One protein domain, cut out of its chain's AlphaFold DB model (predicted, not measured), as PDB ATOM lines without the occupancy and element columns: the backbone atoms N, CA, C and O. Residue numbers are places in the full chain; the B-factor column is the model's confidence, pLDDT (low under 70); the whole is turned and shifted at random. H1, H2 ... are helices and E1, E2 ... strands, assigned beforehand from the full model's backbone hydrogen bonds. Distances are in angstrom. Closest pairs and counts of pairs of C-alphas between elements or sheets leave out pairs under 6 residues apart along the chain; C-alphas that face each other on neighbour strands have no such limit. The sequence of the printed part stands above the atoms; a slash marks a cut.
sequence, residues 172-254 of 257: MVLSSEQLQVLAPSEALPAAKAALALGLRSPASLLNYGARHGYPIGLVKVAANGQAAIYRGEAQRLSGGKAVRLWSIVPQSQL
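AT A GLANCE: This is residues 172 to 254 of the 257 residues of an uncharacterized protein of Cyanobium sp. NAT70 (UniProt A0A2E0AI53). A twisted sheet, its long hairpin E2 and E3 making the longest axis, has H2 and H3 packed on one face; small H1 lies apart. The printed part has 83 residues, in order H1 H2 H3 E1 E2 E3; the sheet E1 E2 E3 is antiparallel, the class mixed. It is compact, radius of gyration of the C-alphas 12.2 A, spanning 38 by 29 by 22 A.

IN THESE COORDINATES: E2, residues 226 to 236, 26.9 A, bends by 65 degrees at residue 232. E3, 240 to 250, 31.1 A, ends at C-alpha (16.901, -3.155, 12.512). E1 is 218 to 221, H3 202 to 212, H2 190 to 196; H1, 176 to 181, begins at C-alpha (18.521, 14.531, 17.543).

HOW THE PARTS SIT: E1 E2 E3 form a meander, each strand the antiparallel neighbour of the one before; N 220 and O 228 are 2.8 A apart, N 231 and O 245 2.9 A. H2 lies over E3, closest C-alphas Ala 190 and Arg 244, 5.8 A. H2 and H3 touch, closest C-alphas Ala 191 and Pro 202, 4.9 A. Every O i to N i+4 pair in H1, H2 and H3 is within hydrogen-bond range.

THE WHOLE: The farthest C-alphas, Gly 239 and Ser 252, are 38.5 A apart. The printed part has no cut and no long link; pLDDT is under 70 at residues 184 and 237 to 240.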
ATOM      1  N   MET A 172      24.879   7.119   7.245       82.38
ATOM      2  CA  MET A 172      23.786   8.000   7.645       82.38
ATOM      3  C   MET A 172      24.145   8.658   8.975       82.38
ATOM      4  O   MET A 172      24.735   8.016   9.843       82.38
ATOM      5  N   VAL A 173      23.807   9.934   9.130       85.50
ATOM      6  CA  VAL A 173      23.903  10.648  10.406       85.50
ATOM      7  C   VAL A 173      22.500  11.097  10.766       85.50
ATOM      8  O   VAL A 173      21.862  11.799   9.987       85.50
ATOM      9  N   LEU A 174      22.012  10.641  11.914       84.12
ATOM     10  CA  LEU A 174      20.672  10.961  12.391       84.12
ATOM     11  C   LEU A 174      20.667  12.272  13.174       84.12
ATOM     12  O   LEU A 174      21.563  12.516  13.986       84.12
ATOM     13  N   SER A 175      19.631  13.088  12.966       84.50
ATOM     14  CA  SER A 175      19.368  14.257  13.807       84.50
ATOM     15  C   SER A 175      18.941  13.839  15.221       84.50
ATOM     16  O   SER A 175      18.541  12.695  15.465       84.50
ATOM     17  N   SER A 176      18.983  14.780  16.169       80.56
ATOM     18  CA  SER A 176      18.521  14.531  17.543       80.56
ATOM     19  C   SER A 176      17.057  14.077  17.590       80.56
ATOM     20  O   SER A 176      16.718  13.210  18.389       80.56
ATOM     21  N   GLU A 177      16.201  14.619  16.723       80.69
ATOM     22  CA  GLU A 177      14.781  14.248  16.641       80.69
ATOM     23  C   GLU A 177      14.612  12.830  16.087       80.69
ATOM     24  O   GLU A 177      13.913  12.003  16.668       80.69
ATOM     25  N   GLN A 178      15.338  12.490  15.019       81.94
ATOM     26  CA  GLN A 178      15.314  11.146  14.434       81.94
ATOM     27  C   GLN A 178      15.802  10.077  15.421       81.94
ATOM     28  O   GLN A 178      15.274   8.967  15.456       81.94
ATOM     29  N   LEU A 179      16.783  10.411  16.263       81.62
ATOM     30  CA  LEU A 179      17.277   9.524  17.316       81.62
ATOM     31  C   LEU A 179      16.267   9.259  18.435       81.62
ATOM     32  O   LEU A 179      16.404   8.230  19.104       81.62
ATOM     33  N   GLN A 180      15.320  10.173  18.657       78.88
ATOM     34  CA  GLN A 180      14.248  10.036  19.648       78.88
ATOM     35  C   GLN A 180      13.075   9.204  19.119       78.88
ATOM     36  O   GLN A 180      12.430   8.511  19.897       78.88
ATOM     37  N   VAL A 181      12.827   9.237  17.804       81.12
ATOM     38  CA  VAL A 181      11.779   8.430  17.148       81.12
ATOM     39  C   VAL A 181      12.151   6.942  17.099       81.12
ATOM     40  O   VAL A 181      11.279   6.075  17.059       81.12
ATOM     41  N   LEU A 182      13.446   6.626  17.111       77.75
ATOM     42  CA  LEU A 182      13.918   5.247  17.136       77.75
ATOM     43  C   LEU A 182      13.577   4.547  18.452       77.75
ATOM     44  O   LEU A 182      13.690   5.128  19.531       77.75
ATOM     45  N   ALA A 183      13.244   3.256  18.353       71.06
ATOM     46  CA  ALA A 183      12.970   2.428  19.517       71.06
ATOM     47  C   ALA A 183      14.132   2.514  20.530       71.06
ATOM     48  O   ALA A 183      15.306   2.449  20.129       71.06
ATOM     49  N   PRO A 184      13.826   2.645  21.836       67.00
ATOM     50  CA  PRO A 184      14.844   2.682  22.871       67.00
ATOM     51  C   PRO A 184      15.606   1.357  22.838       67.00
ATOM     52  O   PRO A 184      15.095   0.304  23.205       67.00
ATOM     53  N   SER A 185      16.833   1.415  22.334       74.44
ATOM     54  CA  SER A 185      17.759   0.290  22.270       74.44
ATOM     55  C   SER A 185      18.890   0.542  23.252       74.44
ATOM     56  O   SER A 185      19.369   1.670  23.401       74.44
ATOM     57  N   GLU A 186      19.302  -0.515  23.946       82.44
ATOM     58  CA  GLU A 186      20.355  -0.422  24.949       82.44
ATOM     59  C   GLU A 186      21.668   0.028  24.294       82.44
ATOM     60  O   GLU A 186      22.072  -0.459  23.233       82.44
ATOM     61  N   ALA A 187      22.341   0.981  24.936       87.06
ATOM     62  CA  ALA A 187      23.672   1.402  24.542       87.06
ATOM     63  C   ALA A 187      24.687   0.310  24.912       87.06
ATOM     64  O   ALA A 187      25.038   0.105  26.072       87.06
ATOM     65  N   LEU A 188      25.192  -0.379  23.897       90.25
ATOM     66  CA  LEU A 188      26.146  -1.467  24.009       90.25
ATOM     67  C   LEU A 188      27.589  -0.977  23.803       90.25
ATOM     68  O   LEU A 188      27.850  -0.112  22.967       90.25
ATOM     69  N   PRO A 189      28.577  -1.580  24.484       91.44
ATOM     70  CA  PRO A 189      29.983  -1.377  24.159       91.44
ATOM     71  C   PRO A 189      30.302  -1.768  22.709       91.44
ATOM     72  O   PRO A 189      29.734  -2.728  22.181       91.44
ATOM     73  N   ALA A 190      31.303  -1.114  22.112       90.31
ATOM     74  CA  ALA A 190      31.753  -1.378  20.736       90.31
ATOM     75  C   ALA A 190      31.986  -2.869  20.408       90.31
ATOM     76  O   ALA A 190      31.687  -3.310  19.303       90.31
ATOM     77  N   ALA A 191      32.480  -3.659  21.369       91.12
ATOM     78  CA  ALA A 191      32.666  -5.101  21.200       91.12
ATOM     79  C   ALA A 191      31.347  -5.859  21.005       91.12
ATOM     80  O   ALA A 191      31.230  -6.649  20.071       91.12
ATOM     81  N   LYS A 192      30.338  -5.582  21.839       91.69
ATOM     82  CA  LYS A 192      29.015  -6.211  21.729       91.69
ATOM     83  C   LYS A 192      28.293  -5.759  20.457       91.69
ATOM     84  O   LYS A 192      27.698  -6.580  19.772       91.69
ATOM     85  N   ALA A 193      28.412  -4.480  20.107       91.12
ATOM     86  CA  ALA A 193      27.820  -3.937  18.889       91.12
ATOM     87  C   ALA A 193      28.427  -4.542  17.611       91.12
ATOM     88  O   ALA A 193      27.701  -4.887  16.684       91.12
ATOM     89  N   ALA A 194      29.750  -4.728  17.567       90.81
ATOM     90  CA  ALA A 194      30.407  -5.369  16.430       90.81
ATOM     91  C   ALA A 194      29.960  -6.827  16.244       90.81
ATOM     92  O   ALA A 194      29.708  -7.240  15.113       90.81
ATOM     93  N   LEU A 195      29.815  -7.577  17.343       91.44
ATOM     94  CA  LEU A 195      29.293  -8.945  17.306       91.44
ATOM     95  C   LEU A 195      27.842  -8.995  16.816       91.44
ATOM     96  O   LEU A 195      27.531  -9.829  15.972       91.44
ATOM     97  N   ALA A 196      26.983  -8.083  17.281       88.44
ATOM     98  CA  ALA A 196      25.595  -8.002  16.822       88.44
ATOM     99  C   ALA A 196      25.509  -7.782  15.299       88.44
ATOM    100  O   ALA A 196      24.785  -8.486  14.600       88.44
ATOM    101  N   LEU A 197      26.354  -6.900  14.755       86.88
ATOM    102  CA  LEU A 197      26.443  -6.650  13.313       86.88
ATOM    103  C   LEU A 197      27.089  -7.785  12.489       86.88
ATOM    104  O   LEU A 197      27.237  -7.639  11.275       86.88
ATOM    105  N   GLY A 198      27.531  -8.882  13.109       87.88
ATOM    106  CA  GLY A 198      28.251  -9.955  12.416       87.88
ATOM    107  C   GLY A 198      29.651  -9.547  11.935       87.88
ATOM    108  O   GLY A 198      30.184 -10.127  10.987       87.88
ATOM    109  N   LEU A 199      30.264  -8.530  12.552       86.81
ATOM    110  CA  LEU A 199      31.627  -8.113  12.227       86.81
ATOM    111  C   LEU A 199      32.647  -9.024  12.919       86.81
ATOM    112  O   LEU A 199      32.524  -9.345  14.097       86.81
ATOM    113  N   ARG A 200      33.724  -9.364  12.200       85.38
ATOM    114  CA  ARG A 200      34.808 -10.224  12.716       85.38
ATOM    115  C   ARG A 200      35.598  -9.603  13.868       85.38
ATOM    116  O   ARG A 200      36.289 -10.317  14.584       85.38
ATOM    117  N   SER A 201      35.568  -8.278  14.017       90.19
ATOM    118  CA  SER A 201      36.314  -7.589  15.067       90.19
ATOM    119  C   SER A 201      35.660  -6.265  15.479       90.19
ATOM    120  O   SER A 201      35.070  -5.584  14.632       90.19
ATOM    121  N   PRO A 202      35.828  -5.835  16.747       89.50
ATOM    122  CA  PRO A 202      35.447  -4.489  17.179       89.50
ATOM    123  C   PRO A 202      36.224  -3.395  16.444       89.50
ATOM    124  O   PRO A 202      35.700  -2.301  16.238       89.50
ATOM    125  N   ALA A 203      37.452  -3.690  16.004       90.81
ATOM    126  CA  ALA A 203      38.279  -2.753  15.255       90.81
ATOM    127  C   ALA A 203      37.600  -2.314  13.951       90.81
ATOM    128  O   ALA A 203      37.678  -1.145  13.591       90.81
ATOM    129  N   SER A 204      36.858  -3.203  13.282       88.94
ATOM    130  CA  SER A 204      36.118  -2.865  12.060       88.94
ATOM    131  C   SER A 204      35.057  -1.780  12.288       88.94
ATOM    132  O   SER A 204      34.888  -0.895  11.448       88.94
ATOM    133  N   LEU A 205      34.359  -1.824  13.427       88.25
ATOM    134  CA  LEU A 205      33.356  -0.826  13.807       88.25
ATOM    135  C   LEU A 205      34.018   0.502  14.208       88.25
ATOM    136  O   LEU A 205      33.569   1.579  13.821       88.25
ATOM    137  N   LEU A 206      35.129   0.426  14.944       88.75
ATOM    138  CA  LEU A 206      35.885   1.605  15.360       88.75
ATOM    139  C   LEU A 206      36.527   2.325  14.173       88.75
ATOM    140  O   LEU A 206      36.417   3.543  14.090       88.75
ATOM    141  N   ASN A 207      37.125   1.585  13.239       90.75
ATOM    142  CA  ASN A 207      37.713   2.126  12.015       90.75
ATOM    143  C   ASN A 207      36.665   2.808  11.135       90.75
ATOM    144  O   ASN A 207      36.976   3.792  10.472       90.75
ATOM    145  N   TYR A 208      35.424   2.312  11.139       87.88
ATOM    146  CA  TYR A 208      34.322   2.980  10.457       87.88
ATOM    147  C   TYR A 208      34.064   4.366  11.059       87.88
ATOM    148  O   TYR A 208      34.131   5.356  10.339       87.88
ATOM    149  N   GLY A 209      33.883   4.465  12.379       85.81
ATOM    150  CA  GLY A 209      33.737   5.774  13.026       85.81
ATOM    151  C   GLY A 209      34.979   6.664  12.875       85.81
ATOM    152  O   GLY A 209      34.861   7.858  12.662       85.81
ATOM    153  N   ALA A 210      36.191   6.105  12.855       86.31
ATOM    154  CA  ALA A 210      37.401   6.904  12.635       86.31
ATOM    155  C   ALA A 210      37.441   7.549  11.236       86.31
ATOM    156  O   ALA A 210      37.989   8.636  11.079       86.31
ATOM    157  N   ARG A 211      36.851   6.897  10.225       86.12
ATOM    158  CA  ARG A 211      36.778   7.412   8.846       86.12
ATOM    159  C   ARG A 211      35.665   8.437   8.644       86.12
ATOM    160  O   ARG A 211      35.828   9.336   7.831       86.12
ATOM    161  N   HIS A 212      34.546   8.283   9.349       84.00
ATOM    162  CA  HIS A 212      33.351   9.121   9.174       84.00
ATOM    163  C   HIS A 212      33.163  10.165  10.289       84.00
ATOM    164  O   HIS A 212      32.226  10.957  10.242       84.00
ATOM    165  N   GLY A 213      34.058  10.178  11.277       84.44
ATOM    166  CA  GLY A 213      33.899  10.920  12.523       84.44
ATOM    167  C   GLY A 213      33.070  10.141  13.545       84.44
ATOM    168  O   GLY A 213      32.449   9.131  13.237       84.44
ATOM    169  N   TYR A 214      33.029  10.626  14.783       84.25
ATOM    170  CA  TYR A 214      32.156  10.075  15.824       84.25
ATOM    171  C   TYR A 214      31.037  11.059  16.202       84.25
ATOM    172  O   TYR A 214      30.872  11.345  17.389       84.25
ATOM    173  N   PRO A 215      30.276  11.629  15.242       86.94
ATOM    174  CA  PRO A 215      29.098  12.388  15.619       86.94
ATOM    175  C   PRO A 215      28.073  11.430  16.228       86.94
ATOM    176  O   PRO A 215      27.884  10.304  15.754       86.94
ATOM    177  N   ILE A 216      27.410  11.877  17.294       86.81
ATOM    178  CA  ILE A 216      26.251  11.169  17.843       86.81
ATOM    179  C   ILE A 216      25.237  10.990  16.712       86.81
ATOM    180  O   ILE A 216      25.011  11.899  15.919       86.81
ATOM    181  N   GLY A 217      24.670   9.793  16.613       86.81
ATOM    182  CA  GLY A 217      23.755   9.446  15.534       86.81
ATOM    183  C   GLY A 217      24.420   8.938  14.261       86.81
ATOM    184  O   GLY A 217      23.699   8.640  13.312       86.81
ATOM    185  N   LEU A 218      25.749   8.773  14.223       89.12
ATOM    186  CA  LEU A 218      26.402   8.065  13.122       89.12
ATOM    187  C   LEU A 218      25.904   6.619  13.045       89.12
ATOM    188  O   LEU A 218      26.039   5.861  14.008       89.12
ATOM    189  N   VAL A 219      25.420   6.224  11.871       90.38
ATOM    190  CA  VAL A 219      24.872   4.899  11.602       90.38
ATOM    191  C   VAL A 219      25.788   4.107  10.675       90.38
ATOM    192  O   VAL A 219      26.239   4.604   9.640       90.38
ATOM    193  N   LYS A 220      26.039   2.845  11.028       89.69
ATOM    194  CA  LYS A 220      26.608   1.826  10.142       89.69
ATOM    195  C   LYS A 220      25.573   0.745   9.892       89.69
ATOM    196  O   LYS A 220      25.233   0.024  10.826       89.69
ATOM    197  N   VAL A 221      25.152   0.577   8.645       89.12
ATOM    198  CA  VAL A 221      24.309  -0.555   8.240       89.12
ATOM    199  C   VAL A 221      25.197  -1.731   7.832       89.12
ATOM    200  O   VAL A 221      26.169  -1.562   7.089       89.12
ATOM    201  N   ALA A 222      24.903  -2.915   8.356       85.38
ATOM    202  CA  ALA A 222      25.555  -4.162   7.982       85.38
ATOM    203  C   ALA A 222      24.667  -4.975   7.029       85.38
ATOM    204  O   ALA A 222      23.452  -4.801   6.972       85.38
ATOM    205  N   ALA A 223      25.281  -5.896   6.282       82.06
ATOM    206  CA  ALA A 223      24.582  -6.731   5.301       82.06
ATOM    207  C   ALA A 223      23.535  -7.674   5.926       82.06
ATOM    208  O   ALA A 223      22.668  -8.179   5.225       82.06
ATOM    209  N   ASN A 224      23.594  -7.897   7.241       84.19
ATOM    210  CA  ASN A 224      22.622  -8.692   7.990       84.19
ATOM    211  C   ASN A 224      21.314  -7.931   8.302       84.19
ATOM    212  O   ASN A 224      20.498  -8.428   9.074       84.19
ATOM    213  N   GLY A 225      21.129  -6.721   7.761       85.75
ATOM    214  CA  GLY A 225      19.938  -5.901   7.992       85.75
ATOM    215  C   GLY A 225      19.895  -5.237   9.370       85.75
ATOM    216  O   GLY A 225      18.854  -4.708   9.757       85.75
ATOM    217  N   GLN A 226      20.998  -5.250  10.124       89.12
ATOM    218  CA  GLN A 226      21.138  -4.485  11.360       89.12
ATOM    219  C   GLN A 226      21.936  -3.205  11.136       89.12
ATOM    220  O   GLN A 226      22.791  -3.114  10.252       89.12
ATOM    221  N   ALA A 227      21.685  -2.221  11.989       90.12
ATOM    222  CA  ALA A 227      22.371  -0.951  11.994       90.12
ATOM    223  C   ALA A 227      22.887  -0.613  13.392       90.12
ATOM    224  O   ALA A 227      22.156  -0.727  14.373       90.12
ATOM    225  N   ALA A 228      24.146  -0.183  13.481       91.25
ATOM    226  CA  ALA A 228      24.718   0.348  14.712       91.25
ATOM    227  C   ALA A 228      24.725   1.869  14.674       91.25
ATOM    228  O   ALA A 228      25.247   2.453  13.728       91.25
ATOM    229  N   ILE A 229      24.202   2.484  15.727       92.25
ATOM    230  CA  ILE A 229      24.106   3.929  15.904       92.25
ATOM    231  C   ILE A 229      25.028   4.335  17.045       92.25
ATOM    232  O   ILE A 229      24.931   3.796  18.148       92.25
ATOM    233  N   TYR A 230      25.914   5.291  16.806       92.38
ATOM    234  CA  TYR A 230      26.794   5.812  17.843       92.38
ATOM    235  C   TYR A 230      26.023   6.706  18.827       92.38
ATOM    236  O   TYR A 230      25.366   7.665  18.419       92.38
ATOM    237  N   ARG A 231      26.112   6.401  20.129       89.69
ATOM    238  CA  ARG A 231      25.412   7.131  21.207       89.69
ATOM    239  C   ARG A 231      26.337   7.995  22.070       89.69
ATOM    240  O   ARG A 231      25.837   8.841  22.799       89.69
ATOM    241  N   GLY A 232      27.655   7.806  21.985       89.25
ATOM    242  CA  GLY A 232      28.640   8.590  22.737       89.25
ATOM    243  C   GLY A 232      29.693   7.730  23.430       89.25
ATOM    244  O   GLY A 232      29.962   6.594  23.028       89.25
ATOM    245  N   GLU A 233      30.301   8.273  24.482       89.81
ATOM    246  CA  GLU A 233      31.303   7.584  25.298       89.81
ATOM    247  C   GLU A 233      30.888   7.594  26.770       89.81
ATOM    248  O   GLU A 233      30.388   8.596  27.275       89.81
ATOM    249  N   ALA A 234      31.110   6.481  27.466       86.12
ATOM    250  CA  ALA A 234      30.937   6.377  28.909       86.12
ATOM    251  C   ALA A 234      32.278   6.078  29.580       86.12
ATOM    252  O   ALA A 234      33.052   5.232  29.120       86.12
ATOM    253  N   GLN A 235      32.554   6.758  30.691       84.62
ATOM    254  CA  GLN A 235      33.717   6.459  31.521       84.62
ATOM    255  C   GLN A 235      33.439   5.224  32.377       84.62
ATOM    256  O   GLN A 235      32.355   5.065  32.939       84.62
ATOM    257  N   ARG A 236      34.426   4.330  32.489       78.06
ATOM    258  CA  ARG A 236      34.336   3.231  33.451       78.06
ATOM    259  C   ARG A 236      34.599   3.772  34.850       78.06
ATOM    260  O   ARG A 236      35.638   4.382  35.078       78.06
ATOM    261  N   LEU A 237      33.711   3.437  35.785       69.25
ATOM    262  CA  LEU A 237      33.813   3.786  37.210       69.25
ATOM    263  C   LEU A 237      35.153   3.361  37.849       69.25
ATOM    264  O   LEU A 237      35.588   3.960  38.822       69.25
ATOM    265  N   SER A 238      35.844   2.365  37.286       65.94
ATOM    266  CA  SER A 238      37.118   1.837  37.789       65.94
ATOM    267  C   SER A 238      38.359   2.482  37.142       65.94
ATOM    268  O   SER A 238      39.245   1.763  36.672       65.94
ATOM    269  N   GLY A 239      38.407   3.814  37.029       61.19
ATOM    270  CA  GLY A 239      39.591   4.548  36.539       61.19
ATOM    271  C   GLY A 239      40.045   4.179  35.118       61.19
ATOM    272  O   GLY A 239      41.222   4.293  34.782       61.19
ATOM    273  N   GLY A 240      39.127   3.674  34.289       66.12
ATOM    274  CA  GLY A 240      39.436   3.099  32.981       66.12
ATOM    275  C   GLY A 240      39.121   4.028  31.809       66.12
ATOM    276  O   GLY A 240      38.231   4.871  31.890       66.12
ATOM    277  N   LYS A 241      39.826   3.809  30.688       72.38
ATOM    278  CA  LYS A 241      39.609   4.469  29.385       72.38
ATOM    279  C   LYS A 241      38.115   4.559  29.031       72.38
ATOM    280  O   LYS A 241      37.369   3.604  29.260       72.38
ATOM    281  N   ALA A 242      37.713   5.678  28.427       83.00
ATOM    282  CA  ALA A 242      36.356   5.878  27.929       83.00
ATOM    283  C   ALA A 242      35.966   4.767  26.937       83.00
ATOM    284  O   ALA A 242      36.750   4.372  26.068       83.00
ATOM    285  N   VAL A 243      34.756   4.231  27.095       87.31
ATOM    286  CA  VAL A 243      34.207   3.168  26.254       87.31
ATOM    287  C   VAL A 243      33.124   3.756  25.367       87.31
ATOM    288  O   VAL A 243      32.192   4.396  25.843       87.31
ATOM    289  N   ARG A 244      33.227   3.497  24.065       88.88
ATOM    290  CA  ARG A 244      32.231   3.923  23.079       88.88
ATOM    291  C   ARG A 244      30.967   3.084  23.166       88.88
ATOM    292  O   ARG A 244      31.044   1.850  23.178       88.88
ATOM    293  N   LEU A 245      29.839   3.779  23.164       92.06
ATOM    294  CA  LEU A 245      28.501   3.227  23.257       92.06
ATOM    295  C   LEU A 245      27.790   3.283  21.905       92.06
ATOM    296  O   LEU A 245      27.814   4.294  21.200       92.06
ATOM    297  N   TRP A 246      27.142   2.177  21.566       91.88
ATOM    298  CA  TRP A 246      26.482   1.935  20.293       91.88
ATOM    299  C   TRP A 246      25.133   1.279  20.535       91.88
ATOM    300  O   TRP A 246      25.056   0.311  21.279       91.88
ATOM    301  N   SER A 247      24.082   1.743  19.879       91.56
ATOM    302  CA  SER A 247      22.778   1.087  19.919       91.56
ATOM    303  C   SER A 247      22.525   0.329  18.618       91.56
ATOM    304  O   SER A 247      22.858   0.831  17.545       91.56
ATOM    305  N   ILE A 248      21.963  -0.875  18.702       91.69
ATOM    306  CA  ILE A 248      21.657  -1.706  17.532       91.69
ATOM    307  C   ILE A 248      20.165  -1.627  17.236       91.69
ATOM    308  O   ILE A 248      19.350  -1.881  18.120       91.69
ATOM    309  N   VAL A 249      19.820  -1.311  15.991       90.62
ATOM    310  CA  VAL A 249      18.438  -1.301  15.504       90.62
ATOM    311  C   VAL A 249      18.329  -2.053  14.174       90.62
ATOM    312  O   VAL A 249      19.301  -2.102  13.417       90.62
ATOM    313  N   PRO A 250      17.171  -2.646  13.852       88.94
ATOM    314  CA  PRO A 250      16.901  -3.155  12.512       88.94
ATOM    315  C   PRO A 250      16.960  -2.029  11.476       88.94
ATOM    316  O   PRO A 250      16.452  -0.933  11.712       88.94
ATOM    317  N   GLN A 251      17.506  -2.308  10.293       85.94
ATOM    318  CA  GLN A 251      17.555  -1.354   9.180       85.94
ATOM    319  C   GLN A 251      16.155  -0.859   8.780       85.94
ATOM    320  O   GLN A 251      16.013   0.279   8.349       85.94
ATOM    321  N   SER A 252      15.115  -1.681   8.960       85.50
ATOM    322  CA  SER A 252      13.719  -1.310   8.690       85.50
ATOM    323  C   SER A 252      13.179  -0.198   9.592       85.50
ATOM    324  O   SER A 252      12.200   0.442   9.221       85.50
ATOM    325  N   GLN A 253      13.795   0.022  10.757       83.44
ATOM    326  CA  GLN A 253      13.407   1.071  11.700       83.44
ATOM    327  C   GLN A 253      14.149   2.385  11.456       83.44
ATOM    328  O   GLN A 253      13.782   3.399  12.042       83.44
ATOM    329  N   LEU A 254      15.189   2.389  10.615       82.38
ATOM    330  CA  LEU A 254      15.885   3.624  10.285       82.38
ATOM    331  C   LEU A 254      14.976   4.526   9.441       82.38
ATOM    332  O   LEU A 254      14.330   4.031   8.509       82.38
TER     333      LEU A 254